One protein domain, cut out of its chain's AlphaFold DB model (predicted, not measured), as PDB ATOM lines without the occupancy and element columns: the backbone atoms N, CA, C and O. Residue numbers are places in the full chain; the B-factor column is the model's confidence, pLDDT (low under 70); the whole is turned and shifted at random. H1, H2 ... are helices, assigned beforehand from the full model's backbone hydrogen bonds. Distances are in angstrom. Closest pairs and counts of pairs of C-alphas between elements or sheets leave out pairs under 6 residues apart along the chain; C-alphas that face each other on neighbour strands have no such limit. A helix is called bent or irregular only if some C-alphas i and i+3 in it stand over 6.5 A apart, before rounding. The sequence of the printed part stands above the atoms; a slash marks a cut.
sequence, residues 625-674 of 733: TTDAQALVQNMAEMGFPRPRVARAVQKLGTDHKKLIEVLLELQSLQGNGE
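What this domain is: This is residues 625 to 674 of the 733 residues of an uncharacterized protein of Scylla olivacea (UniProt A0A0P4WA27). Three helices make a small cluster, their centres at the corners of a triangle, in which H2 packs on H1 and on residues 658 to 663 of the longest helix, H3, each time at a steep angle, while H1 and H3 come close to each other without clearly touching. The far end of H3 sticks out as a short arm, with residues 668 to 673 standing free. The printed part has 50 residues, with three named helices in the order H1, H2, H3 and no named strand; its class is all helix. It is compact, with a radius of gyration of the C-alphas of 10.5 A, yet elongated in outline, spanning 34 by 19 by 15 A.

Where its parts are: Find C-alpha 656 at (-32.661, 4.395, -33.637); from there H3, residues 656 to 671, runs 22.1 A to C-alpha 671 at (-54.384, 1.865, -36.641). Before it, H2 holds residues 642 to 652, 15.1 A long. Look for H1 from C-alpha 626 at (-28.217, 18.632, -33.546) to residue 637, 16.5 A. No helix is bent.

How they stand to each other: Start at H3, which touches H2 with residues 658 to 663 alone; the closest C-alphas, of Ala 648 and Leu 659, are 6.4 A apart. These two run opposite ways at a steep tilt of 57 degrees. Move on to H1, which touches H2; the closest C-alphas, of Ala 636 and Arg 642, are 5.2 A apart. They run opposite ways at a steep tilt of 50 degrees. H1 and H3 are close but not clearly touching, with the closest C-alphas, of Leu 631 and His 656, 7.6 A apart. In H1, H2 and H3 every O i to N i+4 pair is within hydrogen-bond range.

The domain as a whole: The two C-alphas farthest apart, of Thr 626 and Gly 673, are 34.1 A apart. The printed part has no cut, and both links, H1 to H2 and H2 to H3, are tight. Mean pLDDT of the printed part is 85.8, and no printed residue is under 70.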
ATOM      1  N   THR A 625     -30.780  18.138 -29.355       86.88
ATOM      2  CA  THR A 625     -29.418  18.315 -29.889       86.88
ATOM      3  C   THR A 625     -29.388  18.158 -31.412       86.88
ATOM      4  O   THR A 625     -30.247  17.494 -31.987       86.88
ATOM      5  N   THR A 626     -28.371  18.709 -32.080       87.19
ATOM      6  CA  THR A 626     -28.217  18.632 -33.546       87.19
ATOM      7  C   THR A 626     -28.261  17.190 -34.072       87.19
ATOM      8  O   THR A 626     -28.936  16.911 -35.061       87.19
ATOM      9  N   ASP A 627     -27.615  16.255 -33.372       85.94
ATOM     10  CA  ASP A 627     -27.594  14.833 -33.741       85.94
ATOM     11  C   ASP A 627     -28.983  14.185 -33.587       85.94
ATOM     12  O   ASP A 627     -29.423  13.401 -34.431       85.94
ATOM     13  N   ALA A 628     -29.717  14.564 -32.534       86.88
ATOM     14  CA  ALA A 628     -31.097  14.146 -32.316       86.88
ATOM     15  C   ALA A 628     -32.055  14.761 -33.354       86.88
ATOM     16  O   ALA A 628     -32.952  14.071 -33.830       86.88
ATOM     17  N   GLN A 629     -31.848  16.015 -33.768       90.31
ATOM     18  CA  GLN A 629     -32.604  16.654 -34.853       90.31
ATOM     19  C   GLN A 629     -32.360  15.963 -36.201       90.31
ATOM     20  O   GLN A 629     -33.318  15.718 -36.935       90.31
ATOM     21  N   ALA A 630     -31.114  15.587 -36.508       89.38
ATOM     22  CA  ALA A 630     -30.780  14.814 -37.706       89.38
ATOM     23  C   ALA A 630     -31.451  13.428 -37.692       89.38
ATOM     24  O   ALA A 630     -32.040  13.012 -38.689       89.38
ATOM     25  N   LEU A 631     -31.450  12.738 -36.546       88.06
ATOM     26  CA  LEU A 631     -32.183  11.481 -36.369       88.06
ATOM     27  C   LEU A 631     -33.700  11.663 -36.552       88.06
ATOM     28  O   LEU A 631     -34.324  10.870 -37.256       88.06
ATOM     29  N   VAL A 632     -34.289  12.720 -35.981       89.81
ATOM     30  CA  VAL A 632     -35.712  13.057 -36.166       89.81
ATOM     31  C   VAL A 632     -36.045  13.314 -37.638       89.81
ATOM     32  O   VAL A 632     -37.078  12.844 -38.116       89.81
ATOM     33  N   GLN A 633     -35.172  14.014 -38.363       91.00
ATOM     34  CA  GLN A 633     -35.340  14.286 -39.790       91.00
ATOM     35  C   GLN A 633     -35.268  12.995 -40.624       91.00
ATOM     36  O   GLN A 633     -36.170  12.748 -41.422       91.00
ATOM     37  N   ASN A 634     -34.294  12.117 -40.362       91.19
ATOM     38  CA  ASN A 634     -34.186  10.810 -41.025       91.19
ATOM     39  C   ASN A 634     -35.455   9.951 -40.830       91.19
ATOM     40  O   ASN A 634     -35.947   9.341 -41.774       91.19
ATOM     41  N   MET A 635     -36.029   9.920 -39.623       87.81
ATOM     42  CA  MET A 635     -37.287   9.195 -39.365       87.81
ATOM     43  C   MET A 635     -38.503   9.856 -40.030       87.81
ATOM     44  O   MET A 635     -39.426   9.154 -40.447       87.81
ATOM     45  N   ALA A 636     -38.512  11.187 -40.156       89.75
ATOM     46  CA  ALA A 636     -39.553  11.901 -40.892       89.75
ATOM     47  C   ALA A 636     -39.494  11.609 -42.401       89.75
ATOM     48  O   ALA A 636     -40.536  11.498 -43.045       89.75
ATOM     49  N   GLU A 637     -38.298  11.399 -42.954       91.50
ATOM     50  CA  GLU A 637     -38.092  10.959 -44.341       91.50
ATOM     51  C   GLU A 637     -38.525   9.502 -44.577       91.50
ATOM     52  O   GLU A 637     -38.998   9.179 -45.665       91.50
ATOM     53  N   MET A 638     -38.500   8.646 -43.546       86.69
ATOM     54  CA  MET A 638     -39.168   7.330 -43.574       86.69
ATOM     55  C   MET A 638     -40.703   7.410 -43.417       86.69
ATOM     56  O   MET A 638     -41.372   6.378 -43.402       86.69
ATOM     57  N   GLY A 639     -41.279   8.614 -43.304       86.38
ATOM     58  CA  GLY A 639     -42.725   8.855 -43.270       86.38
ATOM     59  C   GLY A 639     -43.348   9.018 -41.878       86.38
ATOM     60  O   GLY A 639     -44.558   9.236 -41.785       86.38
ATOM     61  N   PHE A 640     -42.573   8.954 -40.790       87.94
ATOM     62  CA  PHE A 640     -43.121   9.151 -39.442       87.94
ATOM     63  C   PHE A 640     -43.420  10.638 -39.145       87.94
ATOM     64  O   PHE A 640     -42.641  11.517 -39.520       87.94
ATOM     65  N   PRO A 641     -44.506  10.984 -38.421       88.38
ATOM     66  CA  PRO A 641     -44.814  12.381 -38.107       88.38
ATOM     67  C   PRO A 641     -43.729  13.035 -37.237       88.38
ATOM     68  O   PRO A 641     -43.587  12.688 -36.062       88.38
ATOM     69  N   ARG A 642     -42.999  14.020 -37.785       88.94
ATOM     70  CA  ARG A 642     -41.836  14.661 -37.133       88.94
ATOM     71  C   ARG A 642     -42.047  15.030 -35.648       88.94
ATOM     72  O   ARG A 642     -41.169  14.683 -34.863       88.94
ATOM     73  N   PRO A 643     -43.179  15.627 -35.207       86.38
ATOM     74  CA  PRO A 643     -43.382  15.955 -33.790       86.38
ATOM     75  C   PRO A 643     -43.511  14.727 -32.875       86.38
ATOM     76  O   PRO A 643     -43.081  14.774 -31.726       86.38
ATOM     77  N   ARG A 644     -44.062  13.606 -33.373       86.38
ATOM     78  CA  ARG A 644     -44.105  12.337 -32.623       86.38
ATOM     79  C   ARG A 644     -42.701  11.752 -32.489       86.38
ATOM     80  O   ARG A 644     -42.338  11.316 -31.403       86.38
ATOM     81  N   VAL A 645     -41.894  11.795 -33.554       88.25
ATOM     82  CA  VAL A 645     -40.488  11.366 -33.477       88.25
ATOM     83  C   VAL A 645     -39.703  12.253 -32.511       88.25
ATOM     84  O   VAL A 645     -38.984  11.728 -31.670       88.25
ATOM     85  N   ALA A 646     -39.870  13.578 -32.564       88.12
ATOM     86  CA  ALA A 646     -39.187  14.497 -31.656       88.12
ATOM     87  C   ALA A 646     -39.494  14.183 -30.181       88.12
ATOM     88  O   ALA A 646     -38.582  14.137 -29.357       88.12
ATOM     89  N   ARG A 647     -40.757  13.875 -29.850       87.25
ATOM     90  CA  ARG A 647     -41.147  13.432 -28.500       87.25
ATOM     91  C   ARG A 647     -40.619  12.039 -28.150       87.25
ATOM     92  O   ARG A 647     -40.144  11.857 -27.035       87.25
ATOM     93  N   ALA A 648     -40.618  11.089 -29.086       85.44
ATOM     94  CA  ALA A 648     -40.012   9.772 -28.877       85.44
ATOM     95  C   ALA A 648     -38.504   9.878 -28.584       85.44
ATOM     96  O   ALA A 648     -38.026   9.284 -27.621       85.44
ATOM     97  N   VAL A 649     -37.770  10.713 -29.326       87.88
ATOM     98  CA  VAL A 649     -36.337  10.986 -29.105       87.88
ATOM     99  C   VAL A 649     -36.095  11.717 -27.779       87.88
ATOM    100  O   VAL A 649     -35.139  11.400 -27.075       87.88
ATOM    101  N   GLN A 650     -36.991  12.620 -27.368       86.56
ATOM    102  CA  GLN A 650     -36.933  13.263 -26.047       86.56
ATOM    103  C   GLN A 650     -37.181  12.277 -24.881       86.56
ATOM    104  O   GLN A 650     -36.762  12.551 -23.757       86.56
ATOM    105  N   LYS A 651     -37.859  11.142 -25.120       80.50
ATOM    106  CA  LYS A 651     -38.223  10.148 -24.089       80.50
ATOM    107  C   LYS A 651     -37.333   8.900 -24.062       80.50
ATOM    108  O   LYS A 651     -37.063   8.401 -22.976       80.50
ATOM    109  N   LEU A 652     -36.877   8.411 -25.216       77.50
ATOM    110  CA  LEU A 652     -36.034   7.212 -25.355       77.50
ATOM    111  C   LEU A 652     -34.566   7.521 -25.702       77.50
ATOM    112  O   LEU A 652     -33.743   6.606 -25.740       77.50
ATOM    113  N   GLY A 653     -34.218   8.784 -25.960       79.19
ATOM    114  CA  GLY A 653     -32.897   9.165 -26.457       79.19
ATOM    115  C   GLY A 653     -32.715   8.841 -27.942       79.19
ATOM    116  O   GLY A 653     -33.675   8.704 -28.697       79.19
ATOM    117  N   THR A 654     -31.462   8.731 -28.384       81.94
ATOM    118  CA  THR A 654     -31.084   8.595 -29.805       81.94
ATOM    119  C   THR A 654     -31.029   7.147 -30.320       81.94
ATOM    120  O   THR A 654     -30.447   6.887 -31.374       81.94
ATOM    121  N   ASP A 655     -31.623   6.189 -29.605       85.56
ATOM    122  CA  ASP A 655     -31.576   4.759 -29.945       85.56
ATOM    123  C   ASP A 655     -32.494   4.414 -31.131       85.56
ATOM    124  O   ASP A 655     -33.623   3.949 -30.967       85.56
ATOM    125  N   HIS A 656     -31.977   4.601 -32.349       80.88
ATOM    126  CA  HIS A 656     -32.661   4.395 -33.637       80.88
ATOM    127  C   HIS A 656     -33.549   3.133 -33.697       80.88
ATOM    128  O   HIS A 656     -34.687   3.213 -34.153       80.88
ATOM    129  N   LYS A 657     -33.078   1.980 -33.193       86.94
ATOM    130  CA  LYS A 657     -33.883   0.744 -33.164       86.94
ATOM    131  C   LYS A 657     -35.109   0.869 -32.246       86.94
ATOM    132  O   LYS A 657     -36.220   0.609 -32.698       86.94
ATOM    133  N   LYS A 658     -34.910   1.286 -30.988       83.19
ATOM    134  CA  LYS A 658     -35.982   1.425 -29.982       83.19
ATOM    135  C   LYS A 658     -37.008   2.483 -30.399       83.19
ATOM    136  O   LYS A 658     -38.194   2.344 -30.129       83.19
ATOM    137  N   LEU A 659     -36.553   3.531 -31.088       86.94
ATOM    138  CA  LEU A 659     -37.422   4.563 -31.647       86.94
ATOM    139  C   LEU A 659     -38.345   4.005 -32.732       86.94
ATOM    140  O   LEU A 659     -39.536   4.283 -32.691       86.94
ATOM    141  N   ILE A 660     -37.828   3.209 -33.673       86.56
ATOM    142  CA  ILE A 660     -38.656   2.574 -34.713       86.56
ATOM    143  C   ILE A 660     -39.670   1.609 -34.084       86.56
ATOM    144  O   ILE A 660     -40.834   1.631 -34.469       86.56
ATOM    145  N   GLU A 661     -39.249   0.821 -33.093       86.69
ATOM    146  CA  GLU A 661     -40.090  -0.105 -32.318       86.69
ATOM    147  C   GLU A 661     -41.291   0.638 -31.686       86.69
ATOM    148  O   GLU A 661     -42.440   0.387 -32.054       86.69
ATOM    149  N   VAL A 662     -41.031   1.688 -30.894       86.88
ATOM    150  CA  VAL A 662     -42.069   2.554 -30.297       86.88
ATOM    151  C   VAL A 662     -42.929   3.282 -31.340       86.88
ATOM    152  O   VAL A 662     -44.140   3.424 -31.162       86.88
ATOM    153  N   LEU A 663     -42.345   3.771 -32.436       87.44
ATOM    154  CA  LEU A 663     -43.093   4.491 -33.473       87.44
ATOM    155  C   LEU A 663     -44.054   3.569 -34.236       87.44
ATOM    156  O   LEU A 663     -45.168   3.995 -34.553       87.44
ATOM    157  N   LEU A 664     -43.659   2.316 -34.484       87.94
ATOM    158  CA  LEU A 664     -44.521   1.284 -35.064       87.94
ATOM    159  C   LEU A 664     -45.628   0.862 -34.089       87.94
ATOM    160  O   LEU A 664     -46.778   0.731 -34.505       87.94
ATOM    161  N   GLU A 665     -45.330   0.727 -32.798       86.62
ATOM    162  CA  GLU A 665     -46.333   0.417 -31.770       86.62
ATOM    163  C   GLU A 665     -47.379   1.535 -31.644       86.62
ATOM    164  O   GLU A 665     -48.579   1.266 -31.762       86.62
ATOM    165  N   LEU A 666     -46.953   2.799 -31.546       86.69
ATOM    166  CA  LEU A 666     -47.842   3.970 -31.553       86.69
ATOM    167  C   LEU A 666     -48.653   4.096 -32.856       86.69
ATOM    168  O   LEU A 666     -49.794   4.567 -32.833       86.69
ATOM    169  N   GLN A 667     -48.089   3.676 -33.992       87.25
ATOM    170  CA  GLN A 667     -48.813   3.595 -35.262       87.25
ATOM    171  C   GLN A 667     -49.830   2.444 -35.273       87.25
ATOM    172  O   GLN A 667     -50.915   2.621 -35.825       87.25
ATOM    173  N   SER A 668     -49.540   1.309 -34.629       86.62
ATOM    174  CA  SER A 668     -50.477   0.182 -34.505       86.62
ATOM    175  C   SER A 668     -51.689   0.530 -33.632       86.62
ATOM    176  O   SER A 668     -52.817   0.255 -34.029       86.62
ATOM    177  N   LEU A 669     -51.477   1.225 -32.505       83.56
ATOM    178  CA  LEU A 669     -52.549   1.733 -31.637       83.56
ATOM    179  C   LEU A 669     -53.453   2.704 -32.410       83.56
ATOM    180  O   LEU A 669     -54.667   2.520 -32.487       83.56
ATOM    181  N   GLN A 670     -52.856   3.671 -33.112       82.75
ATOM    182  CA  GLN A 670     -53.599   4.579 -33.989       82.75
ATOM    183  C   GLN A 670     -54.322   3.847 -35.143       82.75
ATOM    184  O   GLN A 670     -55.405   4.265 -35.552       82.75
ATOM    185  N   GLY A 671     -53.760   2.742 -35.645       78.31
ATOM    186  CA  GLY A 671     -54.384   1.865 -36.641       78.31
ATOM    187  C   GLY A 671     -55.655   1.170 -36.142       78.31
ATOM    188  O   GLY A 671     -56.578   0.963 -36.927       78.31
ATOM    189  N   ASN A 672     -55.768   0.917 -34.834       76.38
ATOM    190  CA  ASN A 672     -56.976   0.377 -34.192       76.38
ATOM    191  C   ASN A 672     -58.108   1.425 -34.049       76.38
ATOM    192  O   ASN A 672     -59.117   1.170 -33.391       76.38
ATOM    193  N   GLY A 673     -57.947   2.616 -34.637       76.00
ATOM    194  CA  GLY A 673     -58.887   3.732 -34.520       76.00
ATOM    195  C   GLY A 673     -58.749   4.524 -33.217       76.00
ATOM    196  O   GLY A 673     -59.643   5.302 -32.879       76.00
ATOM    197  N   GLU A 674     -57.657   4.333 -32.473       78.25
ATOM    198  CA  GLU A 674     -57.413   5.043 -31.220       78.25
ATOM    199  C   GLU A 674     -56.839   6.439 -31.455       78.25
ATOM    200  O   GLU A 674     -56.068   6.712 -32.382       78.25
TER     201      GLU A 674